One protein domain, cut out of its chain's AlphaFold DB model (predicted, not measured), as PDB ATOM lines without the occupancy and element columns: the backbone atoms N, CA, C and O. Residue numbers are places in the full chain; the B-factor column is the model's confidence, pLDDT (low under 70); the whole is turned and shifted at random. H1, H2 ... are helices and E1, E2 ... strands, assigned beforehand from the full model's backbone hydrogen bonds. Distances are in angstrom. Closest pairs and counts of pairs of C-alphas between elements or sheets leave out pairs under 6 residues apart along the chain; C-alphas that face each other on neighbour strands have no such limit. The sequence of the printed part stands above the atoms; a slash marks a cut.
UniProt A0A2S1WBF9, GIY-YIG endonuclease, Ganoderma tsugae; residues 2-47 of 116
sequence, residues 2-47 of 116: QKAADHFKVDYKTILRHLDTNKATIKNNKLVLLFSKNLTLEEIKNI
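Overview. This is residues 2 to 47 of the 116 residues of the protein "GIY-YIG endonuclease" of Ganoderma tsugae (UniProt A0A2S1WBF9). A small hairpin of two strands, E1 and E2, and two short helices set crosswise, H1 and H2, make a small body, from which residues 38 to 46, with H3, stick out as an arm. There are 46 printed residues, with H1, H2, E1, E2 and H3 in that order, a mixed class. The whole is only just compact, close to loose, with a radius of gyration of the C-alphas of 10.9 A and spans of 29 by 22 by 16 A.

Arrangement. E1, residues 25 to 27, and E2, residues 30 to 32, form an antiparallel hairpin at 138 degrees; N 25 and O 32 are 2.8 A apart, within hydrogen-bond range. H1, residues 2 to 8, touches H2, residues 12 to 18, about perpendicular at 74 degrees; their closest C-alphas, of Ala 5 and Tyr 12, are 4.9 A apart. H3, residues 41 to 45, is apart from H1, H2 and E1. In H1, H2 and H3 every O i to N i+4 pair is within hydrogen-bond range.

Along the chain. H1 begins with C-alpha 2 at (67.775, 57.604, 13.858) and is 9.6 A long; H2 is 10.1 A. H3 ends with C-alpha 45 at (95.695, 59.974, 14.781).

Size, cuts and confidence. The printed part has no cut and no long link. The C-alphas farthest apart, of Asp 11 and Glu 42, are 29.7 A apart. The pLDDT is under 70 at residues 2, 4 to 5, 8, 10 and 27 to 28.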
ATOM      1  N   GLN A   2      68.620  57.527  12.650       68.94
ATOM      2  CA  GLN A   2      67.775  57.604  13.858       68.94
ATOM      3  C   GLN A   2      68.292  56.748  15.029       68.94
ATOM      4  O   GLN A   2      68.511  57.268  16.109       68.94
ATOM      5  N   LYS A   3      68.666  55.485  14.780       74.50
ATOM      6  CA  LYS A   3      69.252  54.600  15.810       74.50
ATOM      7  C   LYS A   3      70.516  55.165  16.476       74.50
ATOM      8  O   LYS A   3      70.731  54.961  17.666       74.50
ATOM      9  N   ALA A   4      71.357  55.866  15.712       68.88
ATOM     10  CA  ALA A   4      72.539  56.527  16.257       68.88
ATOM     11  C   ALA A   4      72.133  57.753  17.086       68.88
ATOM     12  O   ALA A   4      72.678  57.956  18.163       68.88
ATOM     13  N   ALA A   5      71.143  58.522  16.627       69.94
ATOM     14  CA  ALA A   5      70.583  59.660  17.359       69.94
ATOM     15  C   ALA A   5      70.004  59.223  18.708       69.94
ATOM     16  O   ALA A   5      70.336  59.811  19.735       69.94
ATOM     17  N   ASP A   6      69.266  58.115  18.719       75.44
ATOM     18  CA  ASP A   6      68.664  57.536  19.917       75.44
ATOM     19  C   ASP A   6      69.741  57.007  20.885       75.44
ATOM     20  O   ASP A   6      69.738  57.350  22.069       75.44
ATOM     21  N   HIS A   7      70.735  56.255  20.385       76.19
ATOM     22  CA  HIS A   7      71.886  55.799  21.180       76.19
ATOM     23  C   HIS A   7      72.662  56.984  21.774       76.19
ATOM     24  O   HIS A   7      73.033  57.018  22.956       76.19
ATOM     25  N   PHE A   8      72.868  58.017  20.958       69.69
ATOM     26  CA  PHE A   8      73.532  59.234  21.368       69.69
ATOM     27  C   PHE A   8      72.603  60.222  22.094       69.69
ATOM     28  O   PHE A   8      73.113  61.213  22.589       69.69
ATOM     29  N   LYS A   9      71.316  59.935  22.329       71.88
ATOM     30  CA  LYS A   9      70.360  60.878  22.954       71.88
ATOM     31  C   LYS A   9      70.522  62.320  22.432       71.88
ATOM     32  O   LYS A   9      70.485  63.275  23.204       71.88
ATOM     33  N   VAL A  10      70.784  62.461  21.136       69.50
ATOM     34  CA  VAL A  10      70.947  63.744  20.444       69.50
ATOM     35  C   VAL A  10      69.902  63.842  19.349       69.50
ATOM     36  O   VAL A  10      69.416  62.827  18.854       69.50
ATOM     37  N   ASP A  11      69.578  65.064  18.943       75.31
ATOM     38  CA  ASP A  11      68.745  65.277  17.765       75.31
ATOM     39  C   ASP A  11      69.441  64.682  16.525       75.31
ATOM     40  O   ASP A  11      70.649  64.855  16.318       75.31
ATOM     41  N   TYR A  12      68.692  63.968  15.681       76.62
ATOM     42  CA  TYR A  12      69.233  63.380  14.454       76.62
ATOM     43  C   TYR A  12      69.810  64.450  13.511       76.62
ATOM     44  O   TYR A  12      70.776  64.179  12.792       76.62
ATOM     45  N   LYS A  13      69.281  65.682  13.548       77.19
ATOM     46  CA  LYS A  13      69.812  66.836  12.815       77.19
ATOM     47  C   LYS A  13      71.206  67.224  13.311       77.19
ATOM     48  O   LYS A  13      72.038  67.633  12.506       77.19
ATOM     49  N   THR A  14      71.498  67.053  14.603       72.56
ATOM     50  CA  THR A  14      72.849  67.264  15.150       72.56
ATOM     51  C   THR A  14      73.828  66.248  14.578       72.56
ATOM     52  O   THR A  14      74.930  66.628  14.189       72.56
ATOM     53  N   ILE A  15      73.411  64.982  14.466       78.06
ATOM     54  CA  ILE A  15      74.227  63.944  13.821       78.06
ATOM     55  C   ILE A  15      74.506  64.312  12.369       78.06
ATOM     56  O   ILE A  15      75.666  64.345  11.976       78.06
ATOM     57  N   LEU A  16      73.466  64.649  11.604       79.12
ATOM     58  CA  LEU A  16      73.601  65.045  10.200       79.12
ATOM     59  C   LEU A  16      74.542  66.237  10.010       79.12
ATOM     60  O   LEU A  16      75.362  66.228   9.101       79.12
ATOM     61  N   ARG A  17      74.446  67.254  10.873       75.38
ATOM     62  CA  ARG A  17      75.260  68.470  10.756       75.38
ATOM     63  C   ARG A  17      76.736  68.241  11.088       75.38
ATOM     64  O   ARG A  17      77.581  68.963  10.571       75.38
ATOM     65  N   HIS A  18      77.045  67.295  11.975       80.69
ATOM     66  CA  HIS A  18      78.414  67.072  12.453       80.69
ATOM     67  C   HIS A  18      79.110  65.896  11.748       80.69
ATOM     68  O   HIS A  18      80.337  65.800  11.826       80.69
ATOM     69  N   LEU A  19      78.363  65.044  11.037       84.69
ATOM     70  CA  LEU A  19      78.885  63.907  10.277       84.69
ATOM     71  C   LEU A  19      79.988  64.342   9.301       84.69
ATOM     72  O   LEU A  19      79.785  65.245   8.496       84.69
ATOM     73  N   ASP A  20      81.158  63.710   9.399       84.69
ATOM     74  CA  ASP A  20      82.341  63.939   8.554       84.69
ATOM     75  C   ASP A  20      82.917  65.373   8.589       84.69
ATOM     76  O   ASP A  20      83.781  65.732   7.790       84.69
ATOM     77  N   THR A  21      82.497  66.214   9.539       82.62
ATOM     78  CA  THR A  21      82.948  67.622   9.611       82.62
ATOM     79  C   THR A  21      84.167  67.855  10.510       82.62
ATOM     80  O   THR A  21      84.685  68.977  10.573       82.62
ATOM     81  N   ASN A  22      84.606  66.826  11.244       84.50
ATOM     82  CA  ASN A  22      85.569  66.907  12.353       84.50
ATOM     83  C   ASN A  22      85.162  67.869  13.489       84.50
ATOM     84  O   ASN A  22      85.984  68.195  14.352       84.50
ATOM     85  N   LYS A  23      83.905  68.326  13.512       83.62
ATOM     86  CA  LYS A  23      83.340  69.083  14.631       83.62
ATOM     87  C   LYS A  23      82.891  68.098  15.692       83.62
ATOM     88  O   LYS A  23      82.035  67.248  15.439       83.62
ATOM     89  N   ALA A  24      83.462  68.211  16.884       81.38
ATOM     90  CA  ALA A  24      83.003  67.397  17.996       81.38
ATOM     91  C   ALA A  24      81.557  67.770  18.372       81.38
ATOM     92  O   ALA A  24      81.055  68.833  18.028       81.38
ATOM     93  N   THR A  25      80.861  66.898  19.084       77.06
ATOM     94  CA  THR A  25      79.663  67.249  19.850       77.06
ATOM     95  C   THR A  25      79.892  66.829  21.296       77.06
ATOM     96  O   THR A  25      80.449  65.756  21.542       77.06
ATOM     97  N   ILE A  26      79.543  67.681  22.264       75.19
ATOM     98  CA  ILE A  26      79.667  67.331  23.683       75.19
ATOM     99  C   ILE A  26      78.438  66.518  24.072       75.19
ATOM    100  O   ILE A  26      77.309  67.000  23.996       75.19
ATOM    101  N   LYS A  27      78.659  65.289  24.534       68.88
ATOM    102  CA  LYS A  27      77.616  64.426  25.075       68.88
ATOM    103  C   LYS A  27      78.107  63.740  26.343       68.88
ATOM    104  O   LYS A  27      79.128  63.062  26.318       68.88
ATOM    105  N   ASN A  28      77.361  63.858  27.442       67.38
ATOM    106  CA  ASN A  28      77.714  63.258  28.736       67.38
ATOM    107  C   ASN A  28      79.158  63.590  29.162       67.38
ATOM    108  O   ASN A  28      79.905  62.699  29.564       67.38
ATOM    109  N   ASN A  29      79.571  64.852  29.007       75.94
ATOM    110  CA  ASN A  29      80.941  65.304  29.274       75.94
ATOM    111  C   ASN A  29      82.036  64.662  28.394       75.94
ATOM    112  O   ASN A  29      83.220  64.800  28.688       75.94
ATOM    113  N   LYS A  30      81.662  63.971  27.309       78.62
ATOM    114  CA  LYS A  30      82.582  63.383  26.327       78.62
ATOM    115  C   LYS A  30      82.456  64.095  24.987       78.62
ATOM    116  O   LYS A  30      81.356  64.456  24.574       78.62
ATOM    117  N   LEU A  31      83.578  64.257  24.295       79.06
ATOM    118  CA  LEU A  31      83.606  64.728  22.913       79.06
ATOM    119  C   LEU A  31      83.361  63.543  21.982       79.06
ATOM    120  O   LEU A  31      84.067  62.539  22.045       79.06
ATOM    121  N   VAL A  32      82.349  63.663  21.131       83.69
ATOM    122  CA  VAL A  32      81.991  62.650  20.139       83.69
ATOM    123  C   VAL A  32      82.210  63.227  18.750       83.69
ATOM    124  O   VAL A  32      81.725  64.313  18.443       83.69
ATOM    125  N   LEU A  33      82.932  62.494  17.910       86.44
ATOM    126  CA  LEU A  33      83.079  62.776  16.486       86.44
ATOM    127  C   LEU A  33      82.298  61.731  15.703       86.44
ATOM    128  O   LEU A  33      82.235  60.568  16.100       86.44
ATOM    129  N   LEU A  34      81.683  62.160  14.608       85.94
ATOM    130  CA  LEU A  34      80.786  61.332  13.818       85.94
ATOM    131  C   LEU A  34      81.362  61.183  12.420       85.94
ATOM    132  O   LEU A  34      81.635  62.184  11.761       85.94
ATOM    133  N   PHE A  35      81.512  59.937  11.980       85.75
ATOM    134  CA  PHE A  35      82.048  59.588  10.670       85.75
ATOM    135  C   PHE A  35      81.116  58.611   9.965       85.75
ATOM    136  O   PHE A  35      80.560  57.715  10.603       85.75
ATOM    137  N   SER A  36      80.920  58.792   8.661       85.56
ATOM    138  CA  SER A  36      80.094  57.893   7.843       85.56
ATOM    139  C   SER A  36      80.797  56.572   7.531       85.56
ATOM    140  O   SER A  36      80.136  55.561   7.292       85.56
ATOM    141  N   LYS A  37      82.132  56.571   7.576       87.88
ATOM    142  CA  LYS A  37      82.980  55.396   7.376       87.88
ATOM    143  C   LYS A  37      83.675  54.966   8.661       87.88
ATOM    144  O   LYS A  37      83.936  55.773   9.554       87.88
ATOM    145  N   ASN A  38      84.047  53.692   8.703       86.81
ATOM    146  CA  ASN A  38      85.011  53.210   9.683       86.81
ATOM    147  C   ASN A  38      86.375  53.840   9.390       86.81
ATOM    148  O   ASN A  38      86.796  53.891   8.233       86.81
ATOM    149  N   LEU A  39      87.043  54.313  10.436       86.38
ATOM    150  CA  LEU A  39      88.372  54.902  10.336       86.38
ATOM    151  C   LEU A  39      89.436  53.894  10.760       86.38
ATOM    152  O   LEU A  39      89.253  53.122  11.701       86.38
ATOM    153  N   THR A  40      90.571  53.950  10.081       90.62
ATOM    154  CA  THR A  40      91.805  53.275  10.479       90.62
ATOM    155  C   THR A  40      92.492  54.019  11.631       90.62
ATOM    156  O   THR A  40      92.224  55.194  11.897       90.62
ATOM    157  N   LEU A  41      93.425  53.354  12.317       86.56
ATOM    158  CA  LEU A  41      94.194  53.971  13.406       86.56
ATOM    159  C   LEU A  41      95.015  55.187  12.948       86.56
ATOM    160  O   LEU A  41      95.170  56.137  13.713       86.56
ATOM    161  N   GLU A  42      95.534  55.175  11.718       88.62
ATOM    162  CA  GLU A  42      96.269  56.313  11.155       88.62
ATOM    163  C   GLU A  42      95.355  57.506  10.887       88.62
ATOM    164  O   GLU A  42      95.695  58.636  11.233       88.62
ATOM    165  N   GLU A  43      94.161  57.262  10.342       85.81
ATOM    166  CA  GLU A  43      93.170  58.317  10.131       85.81
ATOM    167  C   GLU A  43      92.754  58.951  11.457       85.81
ATOM    168  O   GLU A  43      92.706  60.175  11.542       85.81
ATOM    169  N   ILE A  44      92.543  58.145  12.507       84.81
ATOM    170  CA  ILE A  44      92.189  58.634  13.848       84.81
ATOM    171  C   ILE A  44      93.279  59.552  14.416       84.81
ATOM    172  O   ILE A  44      92.963  60.622  14.937       84.81
ATOM    173  N   LYS A  45      94.558  59.170  14.291       85.88
ATOM    174  CA  LYS A  45      95.695  59.974  14.781       85.88
ATOM    175  C   LYS A  45      95.795  61.340  14.102       85.88
ATOM    176  O   LYS A  45      96.280  62.288  14.714       85.88
ATOM    177  N   ASN A  46      95.325  61.445  12.861       84.94
ATOM    178  CA  ASN A  46      95.399  62.663  12.060       84.94
ATOM    179  C   ASN A  46      94.167  63.577  12.202       84.94
ATOM    180  O   ASN A  46      94.129  64.651  11.592       84.94
ATOM    181  N   ILE A  47      93.160  63.203  13.002       85.94
ATOM    182  CA  ILE A  47      91.974  64.042  13.202       85.94
ATOM    183  C   ILE A  47      92.352  65.308  13.976       85.94
ATOM    184  O   ILE A  47      92.698  65.273  15.155       85.94
TER     185      ILE A  47